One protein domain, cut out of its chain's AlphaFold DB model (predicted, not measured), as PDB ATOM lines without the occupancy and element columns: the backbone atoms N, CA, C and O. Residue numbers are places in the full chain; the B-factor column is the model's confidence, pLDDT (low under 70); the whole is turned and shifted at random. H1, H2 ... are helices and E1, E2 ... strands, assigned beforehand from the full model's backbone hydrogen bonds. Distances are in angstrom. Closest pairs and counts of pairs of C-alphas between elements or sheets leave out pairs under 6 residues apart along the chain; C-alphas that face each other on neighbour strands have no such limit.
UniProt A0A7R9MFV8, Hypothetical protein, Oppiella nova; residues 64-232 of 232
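This is residues 64 to 232 of the 232 residues of the protein "Hypothetical protein" of Oppiella nova (UniProt A0A7R9MFV8). With little regular structure, two lobes make an extended rod: a small sandwich, the mixed sheet E2 E10 E7 E5 over the pair E3 E6, and a looser lobe of the hairpin E8 E9 and long loops; the pair E1 E4 is near their junction. The printed part has 169 residues, mostly strand, 59 in named elements, ordered E1, H1, E2 to E10; radius of gyration of the C-alphas 24.1 A, spans 77, 34 and 26 A.

E2 is residues 78 to 82, E10 222 to 229, 23.3 A, E7 141 to 148, E5 101 to 106, E3 88 to 91, E6 129 to 132, E1 64 to 68, H1 70 to 73, E4 94 to 97, E8 152 to 157, E9 176 to 180. C-alpha 64 is at (34.901, -23.188, 56.626), C-alpha 229 at (28.450, -59.520, 45.803).

E10 and E7 are antiparallel, N 225 and O 143 2.8 A apart, within hydrogen-bond range. E5 and E6 come closest at the C-alphas of Trp 104 and Leu 130, 7.0 A. H1, too short for an O i to N i+4 pair, only grazes the sheet E2 E10 E7 E5.

The printed part has no cut. Links E5 to E6, E8 to E9 and E9 to E10 are long. 35 residues are under pLDDT 70.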
ATOM      1  N   VAL A  64      34.058 -22.297  57.428       85.00
ATOM      2  CA  VAL A  64      34.901 -23.188  56.626       85.00
ATOM      3  C   VAL A  64      33.984 -23.994  55.707       85.00
ATOM      4  O   VAL A  64      33.052 -24.623  56.223       85.00
ATOM      5  N   PRO A  65      34.220 -23.970  54.379       81.19
ATOM      6  CA  PRO A  65      33.444 -24.746  53.419       81.19
ATOM      7  C   PRO A  65      33.411 -26.236  53.755       81.19
ATOM      8  O   PRO A  65      34.338 -26.764  54.371       81.19
ATOM      9  N   LEU A  66      32.343 -26.903  53.325       83.19
ATOM     10  CA  LEU A  66      32.196 -28.342  53.481       83.19
ATOM     11  C   LEU A  66      33.208 -29.079  52.596       83.19
ATOM     12  O   LEU A  66      33.329 -28.779  51.411       83.19
ATOM     13  N   GLN A  67      33.931 -30.039  53.170       82.38
ATOM     14  CA  GLN A  67      34.874 -30.889  52.440       82.38
ATOM     15  C   GLN A  67      34.802 -32.325  52.957       82.38
ATOM     16  O   GLN A  67      34.955 -32.552  54.157       82.38
ATOM     17  N   PHE A  68      34.608 -33.298  52.065       81.81
ATOM     18  CA  PHE A  68      34.757 -34.715  52.407       81.81
ATOM     19  C   PHE A  68      36.225 -35.061  52.674       81.81
ATOM     20  O   PHE A  68      37.132 -34.497  52.054       81.81
ATOM     21  N   ASP A  69      36.466 -35.993  53.596       77.00
ATOM     22  CA  ASP A  69      37.821 -36.434  53.924       77.00
ATOM     23  C   ASP A  69      38.535 -37.000  52.686       77.00
ATOM     24  O   ASP A  69      37.998 -37.824  51.944       77.00
ATOM     25  N   LYS A  70      39.798 -36.596  52.483       58.19
ATOM     26  CA  LYS A  70      40.580 -36.948  51.281       58.19
ATOM     27  C   LYS A  70      40.764 -38.452  51.060       58.19
ATOM     28  O   LYS A  70      40.950 -38.884  49.929       58.19
ATOM     29  N   ILE A  71      40.706 -39.248  52.129       56.88
ATOM     30  CA  ILE A  71      40.786 -40.716  52.055       56.88
ATOM     31  C   ILE A  71      39.534 -41.292  51.370       56.88
ATOM     32  O   ILE A  71      39.645 -42.273  50.651       56.88
ATOM     33  N   GLN A  72      38.370 -40.652  51.525       55.22
ATOM     34  CA  GLN A  72      37.158 -40.989  50.773       55.22
ATOM     35  C   GLN A  72      37.214 -40.383  49.361       55.22
ATOM     36  O   GLN A  72      36.887 -41.052  48.390       55.22
ATOM     37  N   SER A  73      37.726 -39.157  49.196       47.97
ATOM     38  CA  SER A  73      37.735 -38.470  47.892       47.97
ATOM     39  C   SER A  73      38.677 -39.064  46.831       47.97
ATOM     40  O   SER A  73      38.545 -38.716  45.661       47.97
ATOM     41  N   MET A  74      39.648 -39.907  47.203       42.97
ATOM     42  CA  MET A  74      40.491 -40.635  46.234       42.97
ATOM     43  C   MET A  74      39.782 -41.860  45.631       42.97
ATOM     44  O   MET A  74      40.238 -42.390  44.622       42.97
ATOM     45  N   GLU A  75      38.645 -42.262  46.202       49.72
ATOM     46  CA  GLU A  75      37.808 -43.376  45.762       49.72
ATOM     47  C   GLU A  75      36.377 -42.883  45.529       49.72
ATOM     48  O   GLU A  75      35.435 -43.359  46.154       49.72
ATOM     49  N   SER A  76      36.178 -41.905  44.643       47.66
ATOM     50  CA  SER A  76      34.836 -41.623  44.119       47.66
ATOM     51  C   SER A  76      34.250 -42.938  43.572       47.66
ATOM     52  O   SER A  76      34.630 -43.354  42.477       47.66
ATOM     53  N   ASN A  77      33.380 -43.586  44.360       56.50
ATOM     54  CA  ASN A  77      32.911 -44.979  44.272       56.50
ATOM     55  C   ASN A  77      33.816 -46.030  44.948       56.50
ATOM     56  O   ASN A  77      34.396 -46.891  44.283       56.50
ATOM     57  N   SER A  78      33.868 -46.037  46.282       71.38
ATOM     58  CA  SER A  78      34.407 -47.185  47.019       71.38
ATOM     59  C   SER A  78      33.455 -48.381  46.854       71.38
ATOM     60  O   SER A  78      32.322 -48.371  47.355       71.38
ATOM     61  N   VAL A  79      33.900 -49.394  46.111       79.38
ATOM     62  CA  VAL A  79      33.172 -50.654  45.914       79.38
ATOM     63  C   VAL A  79      33.415 -51.559  47.117       79.38
ATOM     64  O   VAL A  79      34.542 -51.980  47.378       79.38
ATOM     65  N   VAL A  80      32.347 -51.898  47.831       84.56
ATOM     66  CA  VAL A  80      32.358 -52.805  48.977       84.56
ATOM     67  C   VAL A  80      31.812 -54.158  48.538       84.56
ATOM     68  O   VAL A  80      30.630 -54.296  48.228       84.56
ATOM     69  N   ARG A  81      32.679 -55.171  48.528       87.50
ATOM     70  CA  ARG A  81      32.296 -56.562  48.265       87.50
ATOM     71  C   ARG A  81      31.984 -57.262  49.577       87.50
ATOM     72  O   ARG A  81      32.828 -57.265  50.472       87.50
ATOM     73  N   VAL A  82      30.809 -57.875  49.686       85.31
ATOM     74  CA  VAL A  82      30.391 -58.560  50.915       85.31
ATOM     75  C   VAL A  82      29.711 -59.894  50.611       85.31
ATOM     76  O   VAL A  82      29.099 -60.066  49.561       85.31
ATOM     77  N   ARG A  83      29.841 -60.862  51.524       87.38
ATOM     78  CA  ARG A  83      29.070 -62.114  51.489       87.38
ATOM     79  C   ARG A  83      27.769 -61.965  52.277       87.38
ATOM     80  O   ARG A  83      27.698 -61.168  53.211       87.38
ATOM     81  N   GLU A  84      26.768 -62.770  51.930       86.94
ATOM     82  CA  GLU A  84      25.520 -62.850  52.697       86.94
ATOM     83  C   GLU A  84      25.791 -63.163  54.183       86.94
ATOM     84  O   GLU A  84      26.760 -63.850  54.522       86.94
ATOM     85  N   LEU A  85      24.926 -62.647  55.064       86.38
ATOM     86  CA  LEU A  85      24.978 -62.760  56.531       86.38
ATOM     87  C   LEU A  85      26.167 -62.055  57.209       86.38
ATOM     88  O   LEU A  85      26.328 -62.151  58.424       86.38
ATOM     89  N   GLN A  86      26.988 -61.315  56.464       87.44
ATOM     90  CA  GLN A  86      28.047 -60.495  57.053       87.44
ATOM     91  C   GLN A  86      27.553 -59.098  57.437       87.44
ATOM     92  O   GLN A  86      26.507 -58.627  56.993       87.44
ATOM     93  N   ASN A  87      28.345 -58.414  58.261       85.81
ATOM     94  CA  ASN A  87      28.089 -57.034  58.655       85.81
ATOM     95  C   ASN A  87      28.950 -56.085  57.814       85.81
ATOM     96  O   ASN A  87      30.135 -56.343  57.602       85.81
ATOM     97  N   VAL A  88      28.368 -54.967  57.387       86.25
ATOM     98  CA  VAL A  88      29.029 -53.905  56.622       86.25
ATOM     99  C   VAL A  88      28.888 -52.587  57.367       86.25
ATOM    100  O   VAL A  88      27.792 -52.204  57.766       86.25
ATOM    101  N   ASN A  89      29.999 -51.867  57.500       87.44
ATOM    102  CA  ASN A  89      30.015 -50.510  58.031       87.44
ATOM    103  C   ASN A  89      30.505 -49.560  56.940       87.44
ATOM    104  O   ASN A  89      31.680 -49.600  56.575       87.44
ATOM    105  N   LEU A  90      29.627 -48.693  56.438       87.50
ATOM    106  CA  LEU A  90      30.018 -47.625  55.519       87.50
ATOM    107  C   LEU A  90      30.282 -46.364  56.334       87.50
ATOM    108  O   LEU A  90      29.420 -45.930  57.089       87.50
ATOM    109  N   THR A  91      31.477 -45.789  56.217       87.69
ATOM    110  CA  THR A  91      31.865 -44.600  56.987       87.69
ATOM    111  C   THR A  91      31.995 -43.409  56.059       87.69
ATOM    112  O   THR A  91      32.743 -43.477  55.090       87.69
ATOM    113  N   CYS A  92      31.318 -42.314  56.390       86.94
ATOM    114  CA  CYS A  92      31.356 -41.066  55.648       86.94
ATOM    115  C   CYS A  92      31.681 -39.917  56.598       86.94
ATOM    116  O   CYS A  92      31.056 -39.764  57.649       86.94
ATOM    117  N   LYS A  93      32.702 -39.135  56.245       87.25
ATOM    118  CA  LYS A  93      33.193 -38.037  57.077       87.25
ATOM    119  C   LYS A  93      33.381 -36.794  56.234       87.25
ATOM    120  O   LYS A  93      34.044 -36.816  55.197       87.25
ATOM    121  N   ALA A  94      32.803 -35.707  56.723       87.81
ATOM    122  CA  ALA A  94      32.997 -34.385  56.170       87.81
ATOM    123  C   ALA A  94      33.463 -33.432  57.266       87.81
ATOM    124  O   ALA A  94      33.095 -33.540  58.438       87.81
ATOM    125  N   THR A  95      34.271 -32.474  56.849       87.69
ATOM    126  CA  THR A  95      34.773 -31.374  57.660       87.69
ATOM    127  C   THR A  95      34.135 -30.071  57.190       87.69
ATOM    128  O   THR A  95      33.641 -29.967  56.069       87.69
ATOM    129  N   GLY A  96      34.092 -29.081  58.076       87.62
ATOM    130  CA  GLY A  96      33.488 -27.780  57.813       87.62
ATOM    131  C   GLY A  96      33.216 -27.037  59.116       87.62
ATOM    132  O   GLY A  96      33.235 -27.634  60.196       87.62
ATOM    133  N   ASN A  97      32.965 -25.732  59.020       87.44
ATOM    134  CA  ASN A  97      32.498 -24.930  60.147       87.44
ATOM    135  C   ASN A  97      31.288 -24.089  59.714       87.44
ATOM    136  O   ASN A  97      31.475 -23.181  58.896       87.44
ATOM    137  N   PRO A  98      30.079 -24.350  60.251       88.94
ATOM    138  CA  PRO A  98      29.743 -25.287  61.334       88.94
ATOM    139  C   PRO A  98      29.989 -26.761  60.989       88.94
ATOM    140  O   PRO A  98      30.052 -27.109  59.807       88.94
ATOM    141  N   LYS A  99      30.125 -27.610  62.021       88.50
ATOM    142  CA  LYS A  99      30.302 -29.060  61.843       88.50
ATOM    143  C   LYS A  99      29.156 -29.595  60.963       88.50
ATOM    144  O   LYS A  99      27.999 -29.356  61.315       88.50
ATOM    145  N   PRO A 100      29.452 -30.281  59.845       89.56
ATOM    146  CA  PRO A 100      28.415 -30.819  58.980       89.56
ATOM    147  C   PRO A 100      27.707 -32.007  59.635       89.56
ATOM    148  O   PRO A 100      28.315 -32.776  60.385       89.56
ATOM    149  N   THR A 101      26.426 -32.167  59.325       89.19
ATOM    150  CA  THR A 101      25.658 -33.383  59.592       89.19
ATOM    151  C   THR A 101      25.770 -34.323  58.397       89.19
ATOM    152  O   THR A 101      25.851 -33.875  57.250       89.19
ATOM    153  N   ILE A 102      25.817 -35.629  58.667       90.06
ATOM    154  CA  ILE A 102      25.912 -36.676  57.646       90.06
ATOM    155  C   ILE A 102      24.622 -37.479  57.658       90.06
ATOM    156  O   ILE A 102      24.241 -38.003  58.703       90.06
ATOM    157  N   SER A 103      23.985 -37.622  56.500       89.25
ATOM    158  CA  SER A 103      22.818 -38.481  56.327       89.25
ATOM    159  C   SER A 103      23.033 -39.508  55.227       89.25
ATOM    160  O   SER A 103      23.672 -39.232  54.216       89.25
ATOM    161  N   TRP A 104      22.495 -40.705  55.424       89.56
ATOM    162  CA  TRP A 104      22.566 -41.802  54.466       89.56
ATOM    163  C   TRP A 104      21.214 -42.077  53.843       89.56
ATOM    164  O   TRP A 104      20.191 -41.978  54.518       89.56
ATOM    165  N   ARG A 105      21.223 -42.505  52.581       88.88
ATOM    166  CA  ARG A 105      20.070 -43.090  51.884       88.88
ATOM    167  C   ARG A 105      20.534 -44.014  50.765       88.88
ATOM    168  O   ARG A 105      21.668 -43.890  50.295       88.88
ATOM    169  N   LYS A 106      19.659 -44.896  50.282       87.38
ATOM    170  CA  LYS A 106      19.904 -45.562  48.998       87.38
ATOM    171  C   LYS A 106      19.609 -44.611  47.842       87.38
ATOM    172  O   LYS A 106      18.705 -43.778  47.913       87.38
ATOM    173  N   GLN A 107      20.381 -44.730  46.767       84.44
ATOM    174  CA  GLN A 107      20.220 -43.895  45.576       84.44
ATOM    175  C   GLN A 107      18.907 -44.175  44.831       84.44
ATOM    176  O   GLN A 107      18.346 -43.271  44.220       84.44
ATOM    177  N   ASP A 108      18.417 -45.412  44.895       83.69
ATOM    178  CA  ASP A 108      17.160 -45.856  44.284       83.69
ATOM    179  C   ASP A 108      15.907 -45.435  45.078       83.69
ATOM    180  O   ASP A 108      14.787 -45.722  44.658       83.69
ATOM    181  N   GLY A 109      16.086 -44.756  46.217       81.44
ATOM    182  CA  GLY A 109      15.002 -44.327  47.098       81.44
ATOM    183  C   GLY A 109      14.390 -45.451  47.932       81.44
ATOM    184  O   GLY A 109      13.434 -45.203  48.664       81.44
ATOM    185  N   GLN A 110      14.920 -46.675  47.859       83.56
ATOM    186  CA  GLN A 110      14.487 -47.745  48.745       83.56
ATOM    187  C   GLN A 110      14.897 -47.441  50.189       83.56
ATOM    188  O   GLN A 110      15.936 -46.816  50.436       83.56
ATOM    189  N   PRO A 111      14.120 -47.921  51.169       83.50
ATOM    190  CA  PRO A 111      14.472 -47.716  52.555       83.50
ATOM    191  C   PRO A 111      15.738 -48.488  52.941       83.50
ATOM    192  O   PRO A 111      16.059 -49.556  52.408       83.50
ATOM    193  N   LEU A 112      16.447 -47.936  53.917       84.75
ATOM    194  CA  LEU A 112      17.566 -48.568  54.584       84.75
ATOM    195  C   LEU A 112      17.049 -49.630  55.560       84.75
ATOM    196  O   LEU A 112      16.166 -49.375  56.382       84.75
ATOM    197  N   LEU A 113      17.642 -50.820  55.483       77.75
ATOM    198  CA  LEU A 113      17.456 -51.890  56.457       77.75
ATOM    199  C   LEU A 113      18.521 -51.722  57.542       77.75
ATOM    200  O   LEU A 113      19.620 -52.264  57.434       77.75
ATOM    201  N   VAL A 114      18.213 -50.905  58.548       72.50
ATOM    202  CA  VAL A 114      19.111 -50.636  59.676       72.50
ATOM    203  C   VAL A 114      18.552 -51.319  60.916       72.50
ATOM    204  O   VAL A 114      17.360 -51.229  61.205       72.50
ATOM    205  N   GLU A 115      19.416 -51.976  61.681       63.38
ATOM    206  CA  GLU A 115      19.043 -52.479  62.998       63.38
ATOM    207  C   GLU A 115      18.982 -51.296  63.979       63.38
ATOM    208  O   GLU A 115      19.966 -50.914  64.613       63.38
ATOM    209  N   THR A 116      17.825 -50.642  64.056       58.44
ATOM    210  CA  THR A 116      17.483 -49.807  65.211       58.44
ATOM    211  C   THR A 116      16.957 -50.713  66.328       58.44
ATOM    212  O   THR A 116      16.611 -51.864  66.066       58.44
ATOM    213  N   ASN A 117      16.815 -50.210  67.562       55.50
ATOM    214  CA  ASN A 117      16.230 -50.947  68.706       55.50
ATOM    215  C   ASN A 117      14.827 -51.564  68.440       55.50
ATOM    216  O   ASN A 117      14.251 -52.195  69.321       55.50
ATOM    217  N   SER A 118      14.265 -51.370  67.244       57.22
ATOM    218  CA  SER A 118      12.954 -51.827  66.795       57.22
ATOM    219  C   SER A 118      12.925 -52.387  65.357       57.22
ATOM    220  O   SER A 118      11.831 -52.507  64.815       57.22
ATOM    221  N   ASN A 119      14.065 -52.702  64.713       56.81
ATOM    222  CA  ASN A 119      14.125 -53.148  63.302       56.81
ATOM    223  C   ASN A 119      13.271 -52.273  62.361       56.81
ATOM    224  O   ASN A 119      12.405 -52.761  61.632       56.81
ATOM    225  N   GLN A 120      13.468 -50.953  62.421       60.81
ATOM    226  CA  GLN A 120      12.696 -50.021  61.599       60.81
ATOM    227  C   GLN A 120      13.274 -49.877  60.192       60.81
ATOM    228  O   GLN A 120      14.463 -49.643  59.996       60.81
ATOM    229  N   ILE A 121      12.369 -49.936  59.221       68.38
ATOM    230  CA  ILE A 121      12.590 -49.545  57.834       68.38
ATOM    231  C   ILE A 121      12.555 -48.011  57.789       68.38
ATOM    232  O   ILE A 121      11.515 -47.417  58.073       68.38
ATOM    233  N   ILE A 122      13.681 -47.372  57.469       77.12
ATOM    234  CA  ILE A 122      13.814 -45.905  57.446       77.12
ATOM    235  C   ILE A 122      14.350 -45.436  56.096       77.12
ATOM    236  O   ILE A 122      15.232 -46.060  55.521       77.12
ATOM    237  N   GLU A 123      13.837 -44.327  55.568       78.50
ATOM    238  CA  GLU A 123      14.292 -43.785  54.276       78.50
ATOM    239  C   GLU A 123      15.683 -43.142  54.364       78.50
ATOM    240  O   GLU A 123      16.433 -43.121  53.388       78.50
ATOM    241  N   SER A 124      16.039 -42.625  55.542       82.81
ATOM    242  CA  SER A 124      17.349 -42.037  55.802       82.81
ATOM    243  C   SER A 124      17.751 -42.159  57.268       82.81
ATOM    244  O   SER A 124      16.898 -42.307  58.145       82.81
ATOM    245  N   ILE A 125      19.057 -42.102  57.528       87.75
ATOM    246  CA  ILE A 125      19.622 -42.088  58.882       87.75
ATOM    247  C   ILE A 125      20.722 -41.037  58.993       87.75
ATOM    248  O   ILE A 125      21.590 -40.956  58.125       87.75
ATOM    249  N   GLU A 126      20.693 -40.244  60.064       89.06
ATOM    250  CA  GLU A 126      21.737 -39.267  60.376       89.06
ATOM    251  C   GLU A 126      22.828 -39.926  61.233       89.06
ATOM    252  O   GLU A 126      22.630 -40.195  62.416       89.06
ATOM    253  N   SER A 127      23.962 -40.257  60.614       88.25
ATOM    254  CA  SER A 127      25.105 -40.908  61.264       88.25
ATOM    255  C   SER A 127      26.356 -40.799  60.390       88.25
ATOM    256  O   SER A 127      26.280 -40.915  59.169       88.25
ATOM    257  N   GLU A 128      27.536 -40.655  61.004       87.38
ATOM    258  CA  GLU A 128      28.822 -40.760  60.291       87.38
ATOM    259  C   GLU A 128      29.068 -42.193  59.770       87.38
ATOM    260  O   GLU A 128      29.787 -42.384  58.788       87.38
ATOM    261  N   VAL A 129      28.453 -43.208  60.393       87.88
ATOM    262  CA  VAL A 129      28.583 -44.619  60.000       87.88
ATOM    263  C   VAL A 129      27.212 -45.245  59.755       87.88
ATOM    264  O   VAL A 129      26.348 -45.236  60.634       87.88
ATOM    265  N   LEU A 130      27.027 -45.829  58.572       88.44
ATOM    266  CA  LEU A 130      25.895 -46.695  58.265       88.44
ATOM    267  C   LEU A 130      26.253 -48.139  58.618       88.44
ATOM    268  O   LEU A 130      27.137 -48.737  58.003       88.44
ATOM    269  N   HIS A 131      25.541 -48.690  59.597       87.56
ATOM    270  CA  HIS A 131      25.677 -50.075  60.029       87.56
ATOM    271  C   HIS A 131      24.620 -50.946  59.352       87.56
ATOM    272  O   HIS A 131      23.428 -50.801  59.620       87.56
ATOM    273  N   LEU A 132      25.059 -51.870  58.502       86.75
ATOM    274  CA  LEU A 132      24.220 -52.901  57.897       86.75
ATOM    275  C   LEU A 132      24.627 -54.243  58.507       86.75
ATOM    276  O   LEU A 132      25.783 -54.647  58.388       86.75
ATOM    277  N   ARG A 133      23.710 -54.923  59.195       85.50
ATOM    278  CA  ARG A 133      23.974 -56.241  59.787       85.50
ATOM    279  C   ARG A 133      23.316 -57.344  58.983       85.50
ATOM    280  O   ARG A 133      22.280 -57.102  58.373       85.50
ATOM    281  N   GLU A 134      23.936 -58.519  59.002       84.44
ATOM    282  CA  GLU A 134      23.431 -59.738  58.361       84.44
ATOM    283  C   GLU A 134      22.896 -59.476  56.946       84.44
ATOM    284  O   GLU A 134      21.755 -59.786  56.601       84.44
ATOM    285  N   VAL A 135      23.725 -58.831  56.123       86.00
ATOM    286  CA  VAL A 135      23.304 -58.341  54.809       86.00
ATOM    287  C   VAL A 135      22.826 -59.484  53.913       86.00
ATOM    288  O   VAL A 135      23.412 -60.565  53.878       86.00
ATOM    289  N   SER A 136      21.758 -59.233  53.161       86.75
ATOM    290  CA  SER A 136      21.247 -60.140  52.127       86.75
ATOM    291  C   SER A 136      21.378 -59.491  50.748       86.75
ATOM    292  O   SER A 136      21.818 -58.346  50.635       86.75
ATOM    293  N   ARG A 137      20.935 -60.170  49.686       85.00
ATOM    294  CA  ARG A 137      20.960 -59.620  48.316       85.00
ATOM    295  C   ARG A 137      20.226 -58.289  48.161       85.00
ATOM    296  O   ARG A 137      20.557 -57.519  47.268       85.00
ATOM    297  N   SER A 138      19.264 -57.979  49.032       83.00
ATOM    298  CA  SER A 138      18.574 -56.679  49.028       83.00
ATOM    299  C   SER A 138      19.465 -55.509  49.469       83.00
ATOM    300  O   SER A 138      19.104 -54.346  49.271       83.00
ATOM    301  N   ALA A 139      20.623 -55.796  50.069       84.44
ATOM    302  CA  ALA A 139      21.614 -54.794  50.432       84.44
ATOM    303  C   ALA A 139      22.457 -54.335  49.232       84.44
ATOM    304  O   ALA A 139      23.109 -53.301  49.341       84.44
ATOM    305  N   ILE A 140      22.439 -55.055  48.105       88.12
ATOM    306  CA  ILE A 140      23.149 -54.672  46.880       88.12
ATOM    307  C   ILE A 140      22.569 -53.364  46.343       88.12
ATOM    308  O   ILE A 140      21.351 -53.191  46.271       88.12
ATOM    309  N   GLY A 141      23.446 -52.444  45.948       87.62
ATOM    310  CA  GLY A 141      23.044 -51.163  45.380       87.62
ATOM    311  C   GLY A 141      23.989 -50.026  45.733       87.62
ATOM    312  O   GLY A 141      25.070 -50.230  46.290       87.62
ATOM    313  N   TYR A 142      23.556 -48.815  45.394       87.12
ATOM    314  CA  TYR A 142      24.294 -47.590  45.672       87.12
ATOM    315  C   TYR A 142      23.743 -46.902  46.916       87.12
ATOM    316  O   TYR A 142      22.551 -46.592  47.001       87.12
ATOM    317  N   TYR A 143      24.631 -46.634  47.862       87.31
ATOM    318  CA  TYR A 143      24.349 -45.888  49.080       87.31
ATOM    319  C   TYR A 143      25.026 -44.544  48.972       87.31
ATOM    320  O   TYR A 143      26.203 -44.467  48.627       87.31
ATOM    321  N   VAL A 144      24.294 -43.487  49.280       86.44
ATOM    322  CA  VAL A 144      24.825 -42.135  49.226       86.44
ATOM    323  C   VAL A 144      24.810 -41.543  50.617       86.44
ATOM    324  O   VAL A 144      23.761 -41.526  51.266       86.44
ATOM    325  N   CYS A 145      25.963 -41.037  51.045       87.38
ATOM    326  CA  CYS A 145      26.018 -40.107  52.154       87.38
ATOM    327  C   CYS A 145      25.942 -38.669  51.635       87.38
ATOM    328  O   CYS A 145      26.522 -38.317  50.607       87.38
ATOM    329  N   ILE A 146      25.195 -37.845  52.356       85.50
ATOM    330  CA  ILE A 146      24.979 -36.434  52.077       85.50
ATOM    331  C   ILE A 146      25.509 -35.675  53.277       85.50
ATOM    332  O   ILE A 146      25.093 -35.930  54.408       85.50
ATOM    333  N   ALA A 147      26.419 -34.745  53.025       86.50
ATOM    334  CA  ALA A 147      26.937 -33.870  54.057       86.50
ATOM    335  C   ALA A 147      26.273 -32.495  53.942       86.50
ATOM    336  O   ALA A 147      26.182 -31.926  52.856       86.50
ATOM    337  N   SER A 148      25.806 -31.954  55.064       83.81
ATOM    338  CA  SER A 148      25.197 -30.628  55.109       83.81
ATOM    339  C   SER A 148      25.745 -29.837  56.285       83.81
ATOM    340  O   SER A 148      25.609 -30.228  57.440       83.81
ATOM    341  N   ASN A 149      26.356 -28.693  56.007       82.00
ATOM    342  CA  ASN A 149      26.418 -27.607  56.970       82.00
ATOM    343  C   ASN A 149      25.482 -26.517  56.445       82.00
ATOM    344  O   ASN A 149      25.337 -26.364  55.240       82.00
ATOM    345  N   GLN A 150      24.802 -25.775  57.314       74.06
ATOM    346  CA  GLN A 150      23.797 -24.764  56.933       74.06
ATOM    347  C   GLN A 150      24.395 -23.556  56.173       74.06
ATOM    348  O   GLN A 150      23.830 -22.469  56.184       74.06
ATOM    349  N   ILE A 151      25.566 -23.717  55.565       79.81
ATOM    350  CA  ILE A 151      26.334 -22.725  54.838       79.81
ATOM    351  C   ILE A 151      26.048 -22.902  53.356       79.81
ATOM    352  O   ILE A 151      26.162 -23.996  52.813       79.81
ATOM    353  N   ILE A 152      25.694 -21.798  52.710       75.81
ATOM    354  CA  ILE A 152      25.546 -21.725  51.261       75.81
ATOM    355  C   ILE A 152      26.729 -20.889  50.771       75.81
ATOM    356  O   ILE A 152      26.805 -19.704  51.127       75.81
ATOM    357  N   PRO A 153      27.680 -21.481  50.025       74.50
ATOM    358  CA  PRO A 153      28.767 -20.732  49.413       74.50
ATOM    359  C   PRO A 153      28.226 -19.569  48.572       74.50
ATOM    360  O   PRO A 153      27.137 -19.679  48.013       74.50
ATOM    361  N   PRO A 154      28.952 -18.447  48.476       80.00
ATOM    362  CA  PRO A 154      28.497 -17.321  47.681       80.00
ATOM    363  C   PRO A 154      28.504 -17.660  46.189       80.00
ATOM    364  O   PRO A 154      29.562 -17.720  45.565       80.00
ATOM    365  N   THR A 155      27.311 -17.812  45.620       82.62
ATOM    366  CA  THR A 155      27.096 -18.027  44.185       82.62
ATOM    367  C   THR A 155      26.546 -16.755  43.552       82.62
ATOM    368  O   THR A 155      25.666 -16.103  44.117       82.62
ATOM    369  N   ILE A 156      27.069 -16.381  42.380       84.38
ATOM    370  CA  ILE A 156      26.647 -15.194  41.626       84.38
ATOM    371  C   ILE A 156      25.914 -15.621  40.354       84.38
ATOM    372  O   ILE A 156      26.466 -16.340  39.521       84.38
ATOM    373  N   THR A 157      24.715 -15.081  40.162       83.75
ATOM    374  CA  THR A 157      23.873 -15.273  38.982       83.75
ATOM    375  C   THR A 157      23.609 -13.925  38.316       83.75
ATOM    376  O   THR A 157      23.139 -12.974  38.943       83.75
ATOM    377  N   VAL A 158      23.896 -13.840  37.014       84.56
ATOM    378  CA  VAL A 158      23.673 -12.628  36.211       84.56
ATOM    379  C   VAL A 158      22.573 -12.913  35.185       84.56
ATOM    380  O   VAL A 158      22.827 -13.676  34.251       84.56
ATOM    381  N   PRO A 159      21.366 -12.325  35.328       78.25
ATOM    382  CA  PRO A 159      20.240 -12.623  34.444       78.25
ATOM    383  C   PRO A 159      20.488 -12.148  33.005       78.25
ATOM    384  O   PRO A 159      20.161 -12.862  32.064       78.25
ATOM    385  N   ASN A 160      21.129 -10.984  32.829       82.25
ATOM    386  CA  ASN A 160      21.442 -10.406  31.522       82.25
ATOM    387  C   ASN A 160      22.906  -9.967  31.460       82.25
ATOM    388  O   ASN A 160      23.283  -8.941  32.021       82.25
ATOM    389  N   LYS A 161      23.742 -10.734  30.752       83.62
ATOM    390  CA  LYS A 161      25.177 -10.418  30.599       83.62
ATOM    391  C   LYS A 161      25.435  -9.175  29.746       83.62
ATOM    392  O   LYS A 161      26.480  -8.549  29.886       83.62
ATOM    393  N   MET A 162      24.504  -8.835  28.859       84.44
ATOM    394  CA  MET A 162      24.583  -7.666  27.995       84.44
ATOM    395  C   MET A 162      23.291  -6.871  28.131       84.44
ATOM    396  O   MET A 162      22.206  -7.398  27.895       84.44
ATOM    397  N   VAL A 163      23.421  -5.609  28.525       89.19
ATOM    398  CA  VAL A 163      22.304  -4.674  28.648       89.19
ATOM    399  C   VAL A 163      22.586  -3.511  27.710       89.19
ATOM    400  O   VAL A 163      23.581  -2.805  27.871       89.19
ATOM    401  N   SER A 164      21.726  -3.337  26.713       88.81
ATOM    402  CA  SER A 164      21.800  -2.238  25.751       88.81
ATOM    403  C   SER A 164      20.749  -1.191  26.092       88.81
ATOM    404  O   SER A 164      19.652  -1.530  26.531       88.81
ATOM    405  N   SER A 165      21.073   0.080  25.879       89.62
ATOM    406  CA  SER A 165      20.143   1.186  26.091       89.62
ATOM    407  C   SER A 165      20.465   2.352  25.166       89.62
ATOM    408  O   SER A 165      21.561   2.427  24.605       89.62
ATOM    409  N   TYR A 166      19.507   3.257  25.016       90.50
ATOM    410  CA  TYR A 166      19.680   4.509  24.289       90.50
ATOM    411  C   TYR A 166      20.273   5.594  25.197       90.50
ATOM    412  O   TYR A 166      20.264   5.484  26.424       90.50
ATOM    413  N   VAL A 167      20.796   6.656  24.581       89.12
ATOM    414  CA  VAL A 167      21.275   7.845  25.300       89.12
ATOM    415  C   VAL A 167      20.130   8.436  26.143       89.12
ATOM    416  O   VAL A 167      18.967   8.356  25.752       89.12
ATOM    417  N   ASP A 168      20.470   8.970  27.321       86.06
ATOM    418  CA  ASP A 168      19.563   9.588  28.308       86.06
ATOM    419  C   ASP A 168      18.511   8.665  28.953       86.06
ATOM    420  O   ASP A 168      17.620   9.127  29.668       86.06
ATOM    421  N   GLN A 169      18.626   7.349  28.767       89.75
ATOM    422  CA  GLN A 169      17.792   6.365  29.456       89.75
ATOM    423  C   GLN A 169      18.466   5.850  30.731       89.75
ATOM    424  O   GLN A 169      19.673   5.595  30.769       89.75
ATOM    425  N   ASN A 170      17.660   5.610  31.765       83.94
ATOM    426  CA  ASN A 170      18.128   4.949  32.977       83.94
ATOM    427  C   ASN A 170      18.313   3.453  32.712       83.94
ATOM    428  O   ASN A 170      17.402   2.779  32.235       83.94
ATOM    429  N   VAL A 171      19.481   2.926  33.070       87.44
ATOM    430  CA  VAL A 171      19.813   1.504  32.930       87.44
ATOM    431  C   VAL A 171      20.038   0.910  34.306       87.44
ATOM    432  O   VAL A 171      20.747   1.491  35.127       87.44
ATOM    433  N   THR A 172      19.452  -0.261  34.544       84.06
ATOM    434  CA  THR A 172      19.684  -1.034  35.765       84.06
ATOM    435  C   THR A 172      20.537  -2.246  35.429       84.06
ATOM    436  O   THR A 172      20.228  -2.990  34.501       84.06
ATOM    437  N   LEU A 173      21.620  -2.425  36.180       85.69
ATOM    438  CA  LEU A 173      22.450  -3.622  36.139       85.69
ATOM    439  C   LEU A 173      22.166  -4.431  37.400       85.69
ATOM    440  O   LEU A 173      22.204  -3.890  38.506       85.69
ATOM    441  N   GLU A 174      21.880  -5.717  37.230       83.81
ATOM    442  CA  GLU A 174      21.503  -6.606  38.325       83.81
ATOM    443  C   GLU A 174      22.551  -7.697  38.517       83.81
ATOM    444  O   GLU A 174      23.032  -8.312  37.564       83.81
ATOM    445  N   CYS A 175      22.886  -7.940  39.780       83.19
ATOM    446  CA  CYS A 175      23.730  -9.038  40.216       83.19
ATOM    447  C   CYS A 175      22.982  -9.744  41.343       83.19
ATOM    448  O   CYS A 175      22.737  -9.147  42.395       83.19
ATOM    449  N   ILE A 176      22.564 -10.981  41.093       84.88
ATOM    450  CA  ILE A 176      21.816 -11.790  42.051       84.88
ATOM    451  C   ILE A 176      22.823 -12.714  42.723       84.88
ATOM    452  O   ILE A 176      23.621 -13.347  42.037       84.88
ATOM    453  N   THR A 177      22.810 -12.797  44.050       84.12
ATOM    454  CA  THR A 177      23.700 -13.712  44.773       84.12
ATOM    455  C   THR A 177      22.931 -14.528  45.791       84.12
ATOM    456  O   THR A 177      22.110 -13.967  46.516       84.12
ATOM    457  N   GLU A 178      23.266 -15.804  45.917       82.38
ATOM    458  CA  GLU A 178      22.750 -16.679  46.968       82.38
ATOM    459  C   GLU A 178      23.906 -17.066  47.893       82.38
ATOM    460  O   GLU A 178      24.952 -17.517  47.433       82.38
ATOM    461  N   SER A 179      23.770 -16.788  49.192       80.12
ATOM    462  CA  SER A 179      24.814 -17.070  50.183       80.12
ATOM    463  C   SER A 179      24.246 -17.118  51.599       80.12
ATOM    464  O   SER A 179      23.377 -16.324  51.963       80.12
ATOM    465  N   ASN A 180      24.782 -18.020  52.413       79.75
ATOM    466  CA  ASN A 180      24.583 -18.040  53.853       79.75
ATOM    467  C   ASN A 180      25.922 -18.388  54.515       79.75
ATOM    468  O   ASN A 180      26.397 -19.504  54.319       79.75
ATOM    469  N   PRO A 181      26.543 -17.481  55.288       76.75
ATOM    470  CA  PRO A 181      26.050 -16.166  55.702       76.75
ATOM    471  C   PRO A 181      25.989 -15.171  54.549       76.75
ATOM    472  O   PRO A 181      26.636 -15.352  53.522       76.75
ATOM    473  N   LYS A 182      25.235 -14.090  54.758       78.00
ATOM    474  CA  LYS A 182      25.057 -13.035  53.762       78.00
ATOM    475  C   LYS A 182      26.407 -12.501  53.264       78.00
ATOM    476  O   LYS A 182      27.208 -11.997  54.054       78.00
ATOM    477  N   ALA A 183      26.627 -12.581  51.955       79.44
ATOM    478  CA  ALA A 183      27.802 -12.036  51.297       79.44
ATOM    479  C   ALA A 183      27.850 -10.500  51.373       79.44
ATOM    480  O   ALA A 183      26.837  -9.806  51.506       79.44
ATOM    481  N   GLN A 184      29.060  -9.952  51.270       79.50
ATOM    482  CA  GLN A 184      29.261  -8.515  51.144       79.50
ATOM    483  C   GLN A 184      29.159  -8.099  49.672       79.50
ATOM    484  O   GLN A 184      29.831  -8.669  48.819       79.50
ATOM    485  N   HIS A 185      28.366  -7.063  49.390       79.19
ATOM    486  CA  HIS A 185      28.146  -6.560  48.033       79.19
ATOM    487  C   HIS A 185      28.830  -5.215  47.805       79.19
ATOM    488  O   HIS A 185      28.735  -4.308  48.635       79.19
ATOM    489  N   PHE A 186      29.467  -5.064  46.649       82.62
ATOM    490  CA  PHE A 186      29.987  -3.799  46.143       82.62
ATOM    491  C   PHE A 186      30.104  -3.873  44.617       82.62
ATOM    492  O   PHE A 186      30.277  -4.952  44.055       82.62
ATOM    493  N   TRP A 187      30.000  -2.723  43.949       82.88
ATOM    494  CA  TRP A 187      30.217  -2.607  42.507       82.88
ATOM    495  C   TRP A 187      31.585  -1.988  42.249       82.88
ATOM    496  O   TRP A 187      31.987  -1.061  42.953       82.88
ATOM    497  N   ILE A 188      32.284  -2.488  41.237       83.75
ATOM    498  CA  ILE A 188      33.546  -1.931  40.744       83.75
ATOM    499  C   ILE A 188      33.442  -1.681  39.244       83.75
ATOM    500  O   ILE A 188      32.720  -2.390  38.542       83.75
ATOM    501  N   ASP A 189      34.140  -0.656  38.765       81.44
ATOM    502  CA  ASP A 189      34.307  -0.427  37.334       81.44
ATOM    503  C   ASP A 189      35.396  -1.339  36.737       81.44
ATOM    504  O   ASP A 189      36.069  -2.102  37.434       81.44
ATOM    505  N   VAL A 190      35.586  -1.248  35.419       86.19
ATOM    506  CA  VAL A 190      36.595  -2.031  34.683       86.19
ATOM    507  C   VAL A 190      38.042  -1.692  35.063       86.19
ATOM    508  O   VAL A 190      38.951  -2.441  34.720       86.19
ATOM    509  N   PHE A 191      38.262  -0.581  35.767       88.31
ATOM    510  CA  PHE A 191      39.564  -0.140  36.262       88.31
ATOM    511  C   PHE A 191      39.769  -0.496  37.746       88.31
ATOM    512  O   PHE A 191      40.822  -0.193  38.305       88.31
ATOM    513  N   GLY A 192      38.789  -1.148  38.384       80.62
ATOM    514  CA  GLY A 192      38.831  -1.557  39.786       80.62
ATOM    515  C   GLY A 192      38.406  -0.475  40.782       80.62
ATOM    516  O   GLY A 192      38.534  -0.681  41.989       80.62
ATOM    517  N   ASN A 193      37.884   0.665  40.324       81.94
ATOM    518  CA  ASN A 193      37.387   1.703  41.223       81.94
ATOM    519  C   ASN A 193      36.010   1.321  41.766       81.94
ATOM    520  O   ASN A 193      35.119   0.921  41.015       81.94
ATOM    521  N   GLN A 194      35.810   1.491  43.072       79.50
ATOM    522  CA  GLN A 194      34.526   1.216  43.711       79.50
ATOM    523  C   GLN A 194      33.461   2.239  43.286       79.50
ATOM    524  O   GLN A 194      33.644   3.448  43.427       79.50
ATOM    525  N   ILE A 195      32.318   1.740  42.817       79.75
ATOM    526  CA  ILE A 195      31.146   2.537  42.458       79.75
ATOM    527  C   ILE A 195      30.245   2.645  43.695       79.75
ATOM    528  O   ILE A 195      29.720   1.646  44.184       79.75
ATOM    529  N   ASP A 196      30.053   3.865  44.199       69.44
ATOM    530  CA  ASP A 196      29.165   4.164  45.330       69.44
ATOM    531  C   ASP A 196      28.193   5.297  44.959       69.44
ATOM    532  O   ASP A 196      28.573   6.298  44.344       69.44
ATOM    533  N   SER A 197      26.943   5.164  45.407       68.06
ATOM    534  CA  SER A 197      25.882   6.174  45.280       68.06
ATOM    535  C   SER A 197      26.234   7.491  45.972       68.06
ATOM    536  O   SER A 197      25.626   8.524  45.715       68.06
ATOM    537  N   LYS A 198      27.190   7.464  46.908       63.22
ATOM    538  CA  LYS A 198      27.565   8.627  47.723       63.22
ATOM    539  C   LYS A 198      28.450   9.642  46.999       63.22
ATOM    540  O   LYS A 198      28.520  10.772  47.474       63.22
ATOM    541  N   ASN A 199      29.114   9.251  45.909       56.69
ATOM    542  CA  ASN A 199      30.136  10.066  45.239       56.69
ATOM    543  C   ASN A 199      29.813  10.380  43.769       56.69
ATOM    544  O   ASN A 199      30.647  10.963  43.080       56.69
ATOM    545  N   SER A 200      28.634  10.006  43.266       59.09
ATOM    546  CA  SER A 200      28.291  10.217  41.861       59.09
ATOM    547  C   SER A 200      26.804  10.475  41.660       59.09
ATOM    548  O   SER A 200      25.968   9.688  42.088       59.09
ATOM    549  N   TYR A 201      26.477  11.545  40.933       63.53
ATOM    550  CA  TYR A 201      25.123  11.829  40.437       63.53
ATOM    551  C   TYR A 201      24.694  10.878  39.305       63.53
ATOM    552  O   TYR A 201      23.543  10.900  38.883       63.53
ATOM    553  N   LYS A 202      25.622  10.051  38.802       70.62
ATOM    554  CA  LYS A 202      25.414   9.142  37.669       70.62
ATOM    555  C   LYS A 202      24.983   7.730  38.083       70.62
ATOM    556  O   LYS A 202      24.376   7.036  37.276       70.62
ATOM    557  N   TYR A 203      25.304   7.283  39.300       73.88
ATOM    558  CA  TYR A 203      25.107   5.890  39.721       73.88
ATOM    559  C   TYR A 203      24.246   5.796  40.980       73.88
ATOM    560  O   TYR A 203      24.476   6.507  41.952       73.88
ATOM    561  N   ILE A 204      23.291   4.864  40.977       72.69
ATOM    562  CA  ILE A 204      22.471   4.523  42.141       72.69
ATOM    563  C   ILE A 204      22.649   3.031  42.413       72.69
ATOM    564  O   ILE A 204      22.211   2.191  41.634       72.69
ATOM    565  N   VAL A 205      23.285   2.707  43.532       75.81
ATOM    566  CA  VAL A 205      23.544   1.342  43.996       75.81
ATOM    567  C   VAL A 205      22.582   1.017  45.133       75.81
ATOM    568  O   VAL A 205      22.556   1.708  46.152       75.81
ATOM    569  N   LYS A 206      21.797  -0.049  44.966       74.94
ATOM    570  CA  LYS A 206      20.853  -0.552  45.972       74.94
ATOM    571  C   LYS A 206      21.082  -2.043  46.191       74.94
ATOM    572  O   LYS A 206      21.307  -2.776  45.235       74.94
ATOM    573  N   THR A 207      20.986  -2.479  47.443       73.12
ATOM    574  CA  THR A 207      20.911  -3.901  47.806       73.12
ATOM    575  C   THR A 207      19.473  -4.191  48.204       73.12
ATOM    576  O   THR A 207      18.931  -3.505  49.071       73.12
ATOM    577  N   VAL A 208      18.852  -5.163  47.542       73.44
ATOM    578  CA  VAL A 208      17.478  -5.592  47.818       73.44
ATOM    579  C   VAL A 208      17.542  -7.024  48.323       73.44
ATOM    580  O   VAL A 208      17.983  -7.909  47.599       73.44
ATOM    581  N   ASP A 209      17.109  -7.233  49.562       70.38
ATOM    582  CA  ASP A 209      17.013  -8.564  50.148       70.38
ATOM    583  C   ASP A 209      15.628  -9.132  49.832       70.38
ATOM    584  O   ASP A 209      14.610  -8.609  50.292       70.38
ATOM    585  N   THR A 210      15.569 -10.185  49.023       66.31
ATOM    586  CA  THR A 210      14.337 -10.943  48.806       66.31
ATOM    587  C   THR A 210      14.243 -12.040  49.866       66.31
ATOM    588  O   THR A 210      15.157 -12.840  50.042       66.31
ATOM    589  N   ASN A 211      13.132 -12.094  50.607       50.88
ATOM    590  CA  ASN A 211      12.860 -13.216  51.508       50.88
ATOM    591  C   ASN A 211      12.538 -14.456  50.665       50.88
ATOM    592  O   ASN A 211      11.392 -14.652  50.264       50.88
ATOM    593  N   GLY A 212      13.537 -15.285  50.376       45.03
ATOM    594  CA  GLY A 212      13.320 -16.531  49.652       45.03
ATOM    595  C   GLY A 212      14.536 -17.441  49.678       45.03
ATOM    596  O   GLY A 212      15.478 -17.223  48.930       45.03
ATOM    597  N   PHE A 213      14.480 -18.493  50.494       39.50
ATOM    598  CA  PHE A 213      15.279 -19.693  50.260       39.50
ATOM    599  C   PHE A 213      14.539 -20.556  49.235       39.50
ATOM    600  O   PHE A 213      13.398 -20.959  49.473       39.50
ATOM    601  N   LYS A 214      15.184 -20.870  48.111       36.47
ATOM    602  CA  LYS A 214      14.802 -22.012  47.273       36.47
ATOM    603  C   LYS A 214      16.061 -22.800  46.936       36.47
ATOM    604  O   LYS A 214      16.651 -22.644  45.880       36.47
ATOM    605  N   THR A 215      16.448 -23.658  47.869       37.25
ATOM    606  CA  THR A 215      17.615 -24.526  47.750       37.25
ATOM    607  C   THR A 215      17.264 -25.767  46.935       37.25
ATOM    608  O   THR A 215      16.468 -26.579  47.401       37.25
ATOM    609  N   ILE A 216      17.882 -25.945  45.764       38.19
ATOM    610  CA  ILE A 216      18.198 -27.274  45.215       38.19
ATOM    611  C   ILE A 216      19.522 -27.158  44.441       38.19
ATOM    612  O   ILE A 216      19.514 -26.815  43.265       38.19
ATOM    613  N   GLU A 217      20.646 -27.494  45.077       37.53
ATOM    614  CA  GLU A 217      21.889 -27.837  44.368       37.53
ATOM    615  C   GLU A 217      22.366 -29.241  44.808       37.53
ATOM    616  O   GLU A 217      22.772 -29.464  45.948       37.53
ATOM    617  N   MET A 218      22.232 -30.206  43.886       44.47
ATOM    618  CA  MET A 218      23.021 -31.454  43.745       44.47
ATOM    619  C   MET A 218      24.330 -31.102  42.985       44.47
ATOM    620  O   MET A 218      24.314 -30.046  42.356       44.47
ATOM    621  N   PRO A 219      25.416 -31.911  42.865       52.06
ATOM    622  CA  PRO A 219      25.799 -33.215  43.427       52.06
ATOM    623  C   PRO A 219      27.155 -33.207  44.200       52.06
ATOM    624  O   PRO A 219      27.652 -34.273  44.549       52.06
ATOM    625  N   GLU A 220      27.776 -32.051  44.481       53.53
ATOM    626  CA  GLU A 220      29.124 -31.985  45.107       53.53
ATOM    627  C   GLU A 220      29.144 -32.344  46.606       53.53
ATOM    628  O   GLU A 220      30.175 -32.741  47.146       53.53
ATOM    629  N   ASN A 221      27.989 -32.280  47.275       64.38
ATOM    630  CA  ASN A 221      27.819 -32.638  48.690       64.38
ATOM    631  C   ASN A 221      27.443 -34.117  48.898       64.38
ATOM    632  O   ASN A 221      26.896 -34.482  49.943       64.38
ATOM    633  N   MET A 222      27.672 -34.961  47.890       72.56
ATOM    634  CA  MET A 222      27.294 -36.371  47.890       72.56
ATOM    635  C   MET A 222      28.524 -37.246  47.688       72.56
ATOM    636  O   MET A 222      29.344 -36.992  46.810       72.56
ATOM    637  N   PHE A 223      28.610 -38.322  48.461       74.75
ATOM    638  CA  PHE A 223      29.600 -39.366  48.241       74.75
ATOM    639  C   PHE A 223      28.917 -40.733  48.215       74.75
ATOM    640  O   PHE A 223      28.051 -41.023  49.044       74.75
ATOM    641  N   ALA A 224      29.267 -41.551  47.223       81.62
ATOM    642  CA  ALA A 224      28.572 -42.793  46.914       81.62
ATOM    643  C   ALA A 224      29.439 -44.027  47.193       81.62
ATOM    644  O   ALA A 224      30.623 -44.077  46.864       81.62
ATOM    645  N   PHE A 225      28.796 -45.045  47.751       83.62
ATOM    646  CA  PHE A 225      29.326 -46.379  47.984       83.62
ATOM    647  C   PHE A 225      28.527 -47.363  47.142       83.62
ATOM    648  O   PHE A 225      27.299 -47.272  47.087       83.62
ATOM    649  N   GLN A 226      29.203 -48.331  46.535       87.62
ATOM    650  CA  GLN A 226      28.535 -49.421  45.834       87.62
ATOM    651  C   GLN A 226      28.738 -50.713  46.617       87.62
ATOM    652  O   GLN A 226      29.875 -51.133  46.806       87.62
ATOM    653  N   ILE A 227      27.653 -51.351  47.056       85.19
ATOM    654  CA  ILE A 227      27.710 -52.703  47.617       85.19
ATOM    655  C   ILE A 227      27.454 -53.700  46.494       85.19
ATOM    656  O   ILE A 227      26.434 -53.609  45.805       85.19
ATOM    657  N   THR A 228      28.365 -54.653  46.334       86.06
ATOM    658  CA  THR A 228      28.254 -55.752  45.371       86.06
ATOM    659  C   THR A 228      28.501 -57.093  46.049       86.06
ATOM    660  O   THR A 228      29.085 -57.165  47.135       86.06
ATOM    661  N   ASP A 229      28.106 -58.169  45.374       82.88
ATOM    662  CA  ASP A 229      28.450 -59.520  45.803       82.88
ATOM    663  C   ASP A 229      29.974 -59.732  45.823       82.88
ATOM    664  O   ASP A 229      30.741 -59.097  45.086       82.88
ATOM    665  N   TRP A 230      30.418 -60.631  46.701       77.75
ATOM    666  CA  TRP A 230      31.789 -61.129  46.715       77.75
ATOM    667  C   TRP A 230      32.027 -62.086  45.538       77.75
ATOM    668  O   TRP A 230      31.466 -63.182  45.512       77.75
ATOM    669  N   GLU A 231      32.905 -61.710  44.608       65.69
ATOM    670  CA  GLU A 231      33.436 -62.625  43.589       65.69
ATOM    671  C   GLU A 231      34.692 -63.343  44.138       65.69
ATOM    672  O   GLU A 231      35.539 -62.681  44.747       65.69
ATOM    673  N   PRO A 232      34.793 -64.682  44.022       56.59
ATOM    674  CA  PRO A 232      35.947 -65.464  44.474       56.59
ATOM    675  C   PRO A 232      37.200 -65.289  43.609       56.59
ATOM    676  O   PRO A 232      37.069 -65.046  42.389       56.59
TER     677      PRO A 232